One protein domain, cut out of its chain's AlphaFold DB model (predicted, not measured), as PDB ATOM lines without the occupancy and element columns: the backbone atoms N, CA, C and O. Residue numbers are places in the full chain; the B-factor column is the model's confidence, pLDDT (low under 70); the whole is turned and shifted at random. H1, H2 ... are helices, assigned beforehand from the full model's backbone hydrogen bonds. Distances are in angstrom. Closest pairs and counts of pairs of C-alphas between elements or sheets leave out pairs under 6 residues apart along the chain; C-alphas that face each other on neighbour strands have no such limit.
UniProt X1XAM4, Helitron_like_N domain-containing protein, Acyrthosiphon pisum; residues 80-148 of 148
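Overview. This is residues 80 to 148 of the 148 residues of the protein "Helitron_like_N domain-containing protein" of Acyrthosiphon pisum (UniProt X1XAM4). With little regular structure, this is one long helix, H2, along the longest axis, with short H1 packed near its beginning; residues 126 to 131 stick out past the end of H2, and from there the unnamed chain folds back and then runs away from H2 to its last residue, Pro 148. The printed part has 69 residues, 24 of them in the two named helices, H1 then H2, with no named strand: all helix. It is loose, with a radius of gyration of the C-alphas of 14.8 A, and flat, spanning 46 by 32 by 14 A.

Along the chain. H1 is residues 90 to 93, beginning at C-alpha 90 (405.608, 270.234, 375.486). H2 is residues 106 to 125, 27.9 A long, ending at C-alpha 125 (415.602, 288.222, 390.744).

Arrangement. H1 and H2 touch, H2 with residues 108 to 112 alone; the closest C-alphas, of Ile 92 and Thr 109, are 6.2 A apart. Every O i to N i+4 pair in H2 is within hydrogen-bond range; H1 is too short for one.

Size, cuts and confidence. The farthest C-alphas, of Val 99 and Arg 134, are 46.3 A apart. The printed part has no cut. H1 to H2 is a long link. Residues 144 to 148 have pLDDT under 70.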
ATOM      1  N   PHE A  80     405.284 284.646 398.731       92.50
ATOM      2  CA  PHE A  80     405.344 283.203 398.931       92.50
ATOM      3  C   PHE A  80     404.845 282.524 397.656       92.50
ATOM      4  O   PHE A  80     403.667 282.621 397.315       92.50
ATOM      5  N   ILE A  81     405.758 281.904 396.907       93.50
ATOM      6  CA  ILE A  81     405.493 281.413 395.552       93.50
ATOM      7  C   ILE A  81     405.670 279.900 395.500       93.50
ATOM      8  O   ILE A  81     406.736 279.377 395.817       93.50
ATOM      9  N   THR A  82     404.648 279.214 394.995       93.69
ATOM     10  CA  THR A  82     404.708 277.787 394.671       93.69
ATOM     11  C   THR A  82     404.903 277.619 393.167       93.69
ATOM     12  O   THR A  82     404.054 278.035 392.380       93.69
ATOM     13  N   PHE A  83     405.998 276.973 392.758       94.25
ATOM     14  CA  PHE A  83     406.239 276.599 391.364       94.25
ATOM     15  C   PHE A  83     406.180 275.077 391.211       94.25
ATOM     16  O   PHE A  83     407.024 274.354 391.737       94.25
ATOM     17  N   THR A  84     405.168 274.576 390.501       92.88
ATOM     18  CA  THR A  84     404.918 273.134 390.357       92.88
ATOM     19  C   THR A  84     405.229 272.667 388.941       92.88
ATOM     20  O   THR A  84     404.827 273.293 387.961       92.88
ATOM     21  N   CYS A  85     405.925 271.535 388.822       91.88
ATOM     22  CA  CYS A  85     406.153 270.898 387.532       91.88
ATOM     23  C   CYS A  85     404.828 270.432 386.918       91.88
ATOM     24  O   CYS A  85     404.062 269.720 387.568       91.88
ATOM     25  N   ASN A  86     404.591 270.764 385.649       91.62
ATOM     26  CA  ASN A  86     403.488 270.201 384.882       91.62
ATOM     27  C   ASN A  86     404.021 269.095 383.949       91.62
ATOM     28  O   ASN A  86     404.729 269.405 382.991       91.62
ATOM     29  N   PRO A  87     403.659 267.816 384.167       88.38
ATOM     30  CA  PRO A  87     404.100 266.713 383.312       88.38
ATOM     31  C   PRO A  87     403.606 266.796 381.859       88.38
ATOM     32  O   PRO A  87     404.072 266.034 381.018       88.38
ATOM     33  N   THR A  88     402.653 267.685 381.560       91.06
ATOM     34  CA  THR A  88     402.086 267.878 380.215       91.06
ATOM     35  C   THR A  88     402.778 268.966 379.395       91.06
ATOM     36  O   THR A  88     402.343 269.222 378.272       91.06
ATOM     37  N   TRP A  89     403.840 269.584 379.924       94.44
ATOM     38  CA  TRP A  89     404.672 270.529 379.180       94.44
ATOM     39  C   TRP A  89     405.214 269.916 377.885       94.44
ATOM     40  O   TRP A  89     405.644 268.759 377.862       94.44
ATOM     41  N   ASP A  90     405.215 270.705 376.814       94.25
ATOM     42  CA  ASP A  90     405.608 270.234 375.486       94.25
ATOM     43  C   ASP A  90     407.082 269.829 375.445       94.25
ATOM     44  O   ASP A  90     407.420 268.827 374.820       94.25
ATOM     45  N   GLU A  91     407.947 270.504 376.209       94.88
ATOM     46  CA  GLU A  91     409.360 270.132 376.322       94.88
ATOM     47  C   GLU A  91     409.549 268.730 376.916       94.88
ATOM     48  O   GLU A  91     410.529 268.059 376.604       94.88
ATOM     49  N   ILE A  92     408.612 268.266 377.752       94.44
ATOM     50  CA  ILE A  92     408.618 266.890 378.259       94.44
ATOM     51  C   ILE A  92     408.113 265.954 377.165       94.44
ATOM     52  O   ILE A  92     408.804 264.996 376.831       94.44
ATOM     53  N   LYS A  93     406.943 266.240 376.578       93.00
ATOM     54  CA  LYS A  93     406.304 265.376 375.570       93.00
ATOM     55  C   LYS A  93     407.192 265.117 374.357       93.00
ATOM     56  O   LYS A  93     407.262 263.983 373.902       93.00
ATOM     57  N   VAL A  94     407.888 266.142 373.864       94.88
ATOM     58  CA  VAL A  94     408.790 266.036 372.704       94.88
ATOM     59  C   VAL A  94     409.968 265.096 372.977       94.88
ATOM     60  O   VAL A  94     410.470 264.456 372.058       94.88
ATOM     61  N   LEU A  95     410.411 264.991 374.233       93.38
ATOM     62  CA  LEU A  95     411.530 264.134 374.629       93.38
ATOM     63  C   LEU A  95     411.103 262.702 374.994       93.38
ATOM     64  O   LEU A  95     411.970 261.850 375.205       93.38
ATOM     65  N   LEU A  96     409.797 262.426 375.093       93.62
ATOM     66  CA  LEU A  96     409.282 261.084 375.358       93.62
ATOM     67  C   LEU A  96     409.271 260.254 374.074       93.62
ATOM     68  O   LEU A  96     408.865 260.719 373.009       93.62
ATOM     69  N   LEU A  97     409.695 258.995 374.179       91.44
ATOM     70  CA  LEU A  97     409.542 258.042 373.083       91.44
ATOM     71  C   LEU A  97     408.070 257.628 372.933       91.44
ATOM     72  O   LEU A  97     407.309 257.713 373.903       91.44
ATOM     73  N   PRO A  98     407.662 257.119 371.755       88.19
ATOM     74  CA  PRO A  98     406.338 256.535 371.587       88.19
ATOM     75  C   PRO A  98     406.062 255.511 372.696       88.19
ATOM     76  O   PRO A  98     406.929 254.699 373.010       88.19
ATOM     77  N   VAL A  99     404.860 255.554 373.282       90.06
ATOM     78  CA  VAL A  99     404.409 254.699 374.406       90.06
ATOM     79  C   VAL A  99     404.966 255.088 375.791       90.06
ATOM     80  O   VAL A  99     404.419 254.635 376.793       90.06
ATOM     81  N   GLN A 100     405.971 255.965 375.906       89.62
ATOM     82  CA  GLN A 100     406.449 256.430 377.217       89.62
ATOM     83  C   GLN A 100     405.542 257.505 377.821       89.62
ATOM     84  O   GLN A 100     405.120 258.446 377.148       89.62
ATOM     85  N   SER A 101     405.323 257.409 379.128       87.94
ATOM     86  CA  SER A 101     404.738 258.469 379.943       87.94
ATOM     87  C   SER A 101     405.822 259.282 380.662       87.94
ATOM     88  O   SER A 101     406.962 258.848 380.841       87.94
ATOM     89  N   SER A 102     405.466 260.474 381.137       85.62
ATOM     90  CA  SER A 102     406.350 261.311 381.963       85.62
ATOM     91  C   SER A 102     406.740 260.651 383.294       85.62
ATOM     92  O   SER A 102     407.793 260.972 383.855       85.62
ATOM     93  N   SER A 103     405.928 259.704 383.774       85.81
ATOM     94  CA  SER A 103     406.233 258.858 384.930       85.81
ATOM     95  C   SER A 103     407.334 257.841 384.629       85.81
ATOM     96  O   SER A 103     408.124 257.527 385.510       85.81
ATOM     97  N   ASP A 104     407.459 257.373 383.387       86.50
ATOM     98  CA  ASP A 104     408.514 256.424 383.005       86.50
ATOM     99  C   ASP A 104     409.885 257.110 382.881       86.50
ATOM    100  O   ASP A 104     410.934 256.473 383.002       86.50
ATOM    101  N   ARG A 105     409.888 258.431 382.655       88.06
ATOM    102  CA  ARG A 105     411.085 259.254 382.427       88.06
ATOM    103  C   ARG A 105     411.179 260.434 383.391       88.06
ATOM    104  O   ARG A 105     411.231 261.601 382.997       88.06
ATOM    105  N   HIS A 106     411.268 260.124 384.684       86.56
ATOM    106  CA  HIS A 106     411.466 261.129 385.734       86.56
ATOM    107  C   HIS A 106     412.702 262.017 385.518       86.56
ATOM    108  O   HIS A 106     412.700 263.173 385.934       86.56
ATOM    109  N   ASP A 107     413.744 261.511 384.852       89.62
ATOM    110  CA  ASP A 107     414.946 262.274 384.510       89.62
ATOM    111  C   ASP A 107     414.645 263.441 383.558       89.62
ATOM    112  O   ASP A 107     415.172 264.537 383.755       89.62
ATOM    113  N   ILE A 108     413.768 263.238 382.569       92.81
ATOM    114  CA  ILE A 108     413.329 264.290 381.641       92.81
ATOM    115  C   ILE A 108     412.525 265.338 382.405       92.81
ATOM    116  O   ILE A 108     412.855 266.524 382.357       92.81
ATOM    117  N   THR A 109     411.523 264.898 383.168       92.00
ATOM    118  CA  THR A 109     410.666 265.777 383.976       92.00
ATOM    119  C   THR A 109     411.497 266.634 384.937       92.00
ATOM    120  O   THR A 109     411.337 267.853 384.975       92.00
ATOM    121  N   ALA A 110     412.456 266.027 385.646       91.75
ATOM    122  CA  ALA A 110     413.372 266.722 386.550       91.75
ATOM    123  C   ALA A 110     414.226 267.778 385.831       91.75
ATOM    124  O   ALA A 110     414.404 268.890 386.333       91.75
ATOM    125  N   ARG A 111     414.766 267.443 384.653       94.38
ATOM    126  CA  ARG A 111     415.616 268.350 383.868       94.38
ATOM    127  C   ARG A 111     414.831 269.547 383.350       94.38
ATOM    128  O   ARG A 111     415.298 270.673 383.515       94.38
ATOM    129  N   VAL A 112     413.653 269.313 382.772       95.44
ATOM    130  CA  VAL A 112     412.781 270.386 382.269       95.44
ATOM    131  C   VAL A 112     412.338 271.290 383.417       95.44
ATOM    132  O   VAL A 112     412.451 272.510 383.308       95.44
ATOM    133  N   PHE A 113     411.917 270.713 384.549       95.00
ATOM    134  CA  PHE A 113     411.574 271.484 385.743       95.00
ATOM    135  C   PHE A 113     412.739 272.356 386.217       95.00
ATOM    136  O   PHE A 113     412.554 273.551 386.415       95.00
ATOM    137  N   ASN A 114     413.945 271.796 386.335       95.06
ATOM    138  CA  ASN A 114     415.123 272.546 386.772       95.06
ATOM    139  C   ASN A 114     415.466 273.704 385.819       95.06
ATOM    140  O   ASN A 114     415.812 274.794 386.267       95.06
ATOM    141  N   GLN A 115     415.352 273.499 384.503       96.38
ATOM    142  CA  GLN A 115     415.576 274.570 383.526       96.38
ATOM    143  C   GLN A 115     414.538 275.688 383.658       96.38
ATOM    144  O   GLN A 115     414.905 276.864 383.702       96.38
ATOM    145  N   LYS A 116     413.254 275.335 383.784       96.94
ATOM    146  CA  LYS A 116     412.186 276.323 383.972       96.94
ATOM    147  C   LYS A 116     412.298 277.043 385.315       96.94
ATOM    148  O   LYS A 116     412.115 278.251 385.345       96.94
ATOM    149  N   LEU A 117     412.670 276.344 386.389       96.44
ATOM    150  CA  LEU A 117     412.913 276.946 387.699       96.44
ATOM    151  C   LEU A 117     414.051 277.974 387.635       96.44
ATOM    152  O   LEU A 117     413.892 279.080 388.134       96.44
ATOM    153  N   LYS A 118     415.173 277.650 386.980       96.44
ATOM    154  CA  LYS A 118     416.278 278.606 386.789       96.44
ATOM    155  C   LYS A 118     415.835 279.846 386.018       96.44
ATOM    156  O   LYS A 118     416.123 280.956 386.446       96.44
ATOM    157  N   SER A 119     415.100 279.651 384.923       97.06
ATOM    158  CA  SER A 119     414.536 280.756 384.139       97.06
ATOM    159  C   SER A 119     413.574 281.613 384.973       97.06
ATOM    160  O   SER A 119     413.641 282.838 384.948       97.06
ATOM    161  N   PHE A 120     412.730 280.976 385.785       96.25
ATOM    162  CA  PHE A 120     411.802 281.651 386.686       96.25
ATOM    163  C   PHE A 120     412.515 282.470 387.771       96.25
ATOM    164  O   PHE A 120     412.153 283.621 388.014       96.25
ATOM    165  N   MET A 121     413.563 281.914 388.382       96.25
ATOM    166  CA  MET A 121     414.378 282.627 389.367       96.25
ATOM    167  C   MET A 121     415.099 283.821 388.740       96.25
ATOM    168  O   MET A 121     415.101 284.903 389.323       96.25
ATOM    169  N   ASP A 122     415.654 283.661 387.539       96.44
ATOM    170  CA  ASP A 122     416.277 284.761 386.798       96.44
ATOM    171  C   ASP A 122     415.261 285.863 386.471       96.44
ATOM    172  O   ASP A 122     415.545 287.047 386.656       96.44
ATOM    173  N   PHE A 123     414.049 285.485 386.069       95.94
ATOM    174  CA  PHE A 123     412.965 286.425 385.806       95.94
ATOM    175  C   PHE A 123     412.572 287.229 387.055       95.94
ATOM    176  O   PHE A 123     412.428 288.445 386.985       95.94
ATOM    177  N   ILE A 124     412.455 286.597 388.224       95.31
ATOM    178  CA  ILE A 124     412.110 287.315 389.461       95.31
ATOM    179  C   ILE A 124     413.271 288.189 389.944       95.31
ATOM    180  O   ILE A 124     413.073 289.365 390.244       95.31
ATOM    181  N   VAL A 125     414.474 287.617 390.025       95.00
ATOM    182  CA  VAL A 125     415.602 288.222 390.744       95.00
ATOM    183  C   VAL A 125     416.408 289.161 389.852       95.00
ATOM    184  O   VAL A 125     416.736 290.271 390.271       95.00
ATOM    185  N   LYS A 126     416.734 288.744 388.622       95.19
ATOM    186  CA  LYS A 126     417.575 289.537 387.709       95.19
ATOM    187  C   LYS A 126     416.762 290.563 386.941       95.19
ATOM    188  O   LYS A 126     417.217 291.690 386.789       95.19
ATOM    189  N   HIS A 127     415.573 290.190 386.463       96.12
ATOM    190  CA  HIS A 127     414.709 291.135 385.746       96.12
ATOM    191  C   HIS A 127     413.865 291.994 386.699       96.12
ATOM    192  O   HIS A 127     413.164 292.886 386.231       96.12
ATOM    193  N   GLN A 128     413.946 291.750 388.016       94.31
ATOM    194  CA  GLN A 128     413.339 292.580 389.062       94.31
ATOM    195  C   GLN A 128     411.846 292.849 388.828       94.31
ATOM    196  O   GLN A 128     411.354 293.955 389.035       94.31
ATOM    197  N   VAL A 129     411.110 291.822 388.398       95.44
ATOM    198  CA  VAL A 129     409.690 291.938 388.011       95.44
ATOM    199  C   VAL A 129     408.813 292.415 389.172       95.44
ATOM    200  O   VAL A 129     407.820 293.103 388.958       95.44
ATOM    201  N   PHE A 130     409.212 292.097 390.405       93.69
ATOM    202  CA  PHE A 130     408.569 292.565 391.637       93.69
ATOM    203  C   PHE A 130     409.401 293.630 392.375       93.69
ATOM    204  O   PHE A 130     409.203 293.862 393.565       93.69
ATOM    205  N   GLY A 131     410.349 294.269 391.685       94.50
ATOM    206  CA  GLY A 131     411.345 295.162 392.271       94.50
ATOM    207  C   GLY A 131     412.630 294.445 392.699       94.50
ATOM    208  O   GLY A 131     412.835 293.255 392.448       94.50
ATOM    209  N   GLY A 132     413.539 295.197 393.326       94.50
ATOM    210  CA  GLY A 132     414.843 294.687 393.749       94.50
ATOM    211  C   GLY A 132     414.730 293.620 394.842       94.50
ATOM    212  O   GLY A 132     414.202 293.878 395.922       94.50
ATOM    213  N   THR A 133     415.263 292.424 394.586       93.69
ATOM    214  CA  THR A 133     415.263 291.333 395.570       93.69
ATOM    215  C   THR A 133     416.352 291.544 396.622       93.69
ATOM    216  O   THR A 133     417.537 291.518 396.301       93.69
ATOM    217  N   ARG A 134     415.961 291.719 397.892       92.88
ATOM    218  CA  ARG A 134     416.909 291.844 399.020       92.88
ATOM    219  C   ARG A 134     417.472 290.497 399.462       92.88
ATOM    220  O   ARG A 134     418.660 290.377 399.734       92.88
ATOM    221  N   CYS A 135     416.607 289.497 399.542       92.31
ATOM    222  CA  CYS A 135     416.943 288.145 399.950       92.31
ATOM    223  C   CYS A 135     415.899 287.180 399.380       92.31
ATOM    224  O   CYS A 135     414.736 287.554 399.215       92.31
ATOM    225  N   TRP A 136     416.297 285.949 399.082       93.06
ATOM    226  CA  TRP A 136     415.384 284.896 398.655       93.06
ATOM    227  C   TRP A 136     415.907 283.540 399.113       93.06
ATOM    228  O   TRP A 136     417.110 283.349 399.279       93.06
ATOM    229  N   MET A 137     414.992 282.596 399.292       91.50
ATOM    230  CA  MET A 137     415.300 281.189 399.502       91.50
ATOM    231  C   MET A 137     414.201 280.346 398.861       91.50
ATOM    232  O   MET A 137     413.068 280.806 398.721       91.50
ATOM    233  N   TYR A 138     414.527 279.120 398.471       91.81
ATOM    234  CA  TYR A 138     413.535 278.155 398.017       91.81
ATOM    235  C   TYR A 138     413.941 276.754 398.462       91.81
ATOM    236  O   TYR A 138     415.121 276.459 398.645       91.81
ATOM    237  N   SER A 139     412.953 275.876 398.585       89.50
ATOM    238  CA  SER A 139     413.151 274.436 398.680       89.50
ATOM    239  C   SER A 139     412.532 273.768 397.453       89.50
ATOM    240  O   SER A 139     411.621 274.305 396.819       89.50
ATOM    241  N   ILE A 140     413.064 272.608 397.073       89.31
ATOM    242  CA  ILE A 140     412.484 271.769 396.023       89.31
ATOM    243  C   ILE A 140     412.068 270.464 396.679       89.31
ATOM    244  O   ILE A 140     412.900 269.764 397.254       89.31
ATOM    245  N   GLU A 141     410.794 270.124 396.549       85.25
ATOM    246  CA  GLU A 141     410.241 268.879 397.055       85.25
ATOM    247  C   GLU A 141     409.747 268.007 395.899       85.25
ATOM    248  O   GLU A 141     409.086 268.476 394.968       85.25
ATOM    249  N   TRP A 142     410.043 266.710 395.975       79.94
ATOM    250  CA  TRP A 142     409.442 265.709 395.103       79.94
ATOM    251  C   TRP A 142     408.180 265.150 395.751       79.94
ATOM    252  O   TRP A 142     408.238 264.211 396.543       79.94
ATOM    253  N   GLN A 143     407.029 265.700 395.372       71.06
ATOM    254  CA  GLN A 143     405.744 265.179 395.825       71.06
ATOM    255  C   GLN A 143     405.428 263.847 395.140       71.06
ATOM    256  O   GLN A 143     405.110 263.795 393.948       71.06
ATOM    257  N   LYS A 144     405.469 262.754 395.903       64.12
ATOM    258  CA  LYS A 144     404.911 261.468 395.475       64.12
ATOM    259  C   LYS A 144     403.392 261.527 395.636       64.12
ATOM    260  O   LYS A 144     402.875 261.313 396.725       64.12
ATOM    261  N   ARG A 145     402.659 261.844 394.568       51.12
ATOM    262  CA  ARG A 145     401.193 261.717 394.575       51.12
ATOM    263  C   ARG A 145     400.818 260.243 394.396       51.12
ATOM    264  O   ARG A 145     401.211 259.649 393.398       51.12
ATOM    265  N   GLY A 146     400.050 259.678 395.332       42.19
ATOM    266  CA  GLY A 146     399.372 258.387 395.142       42.19
ATOM    267  C   GLY A 146     399.967 257.152 395.831       42.19
ATOM    268  O   GLY A 146     399.701 256.048 395.372       42.19
ATOM    269  N   LEU A 147     400.731 257.299 396.914       30.67
ATOM    270  CA  LEU A 147     400.942 256.192 397.860       30.67
ATOM    271  C   LEU A 147     400.067 256.434 399.106       30.67
ATOM    272  O   LEU A 147     399.942 257.602 399.487       30.67
ATOM    273  N   PRO A 148     399.439 255.395 399.692       40.69
ATOM    274  CA  PRO A 148     398.895 255.483 401.045       40.69
ATOM    275  C   PRO A 148     400.005 255.723 402.078       40.69
ATOM    276  O   PRO A 148     401.171 255.348 401.800       40.69
TER     277      PRO A 148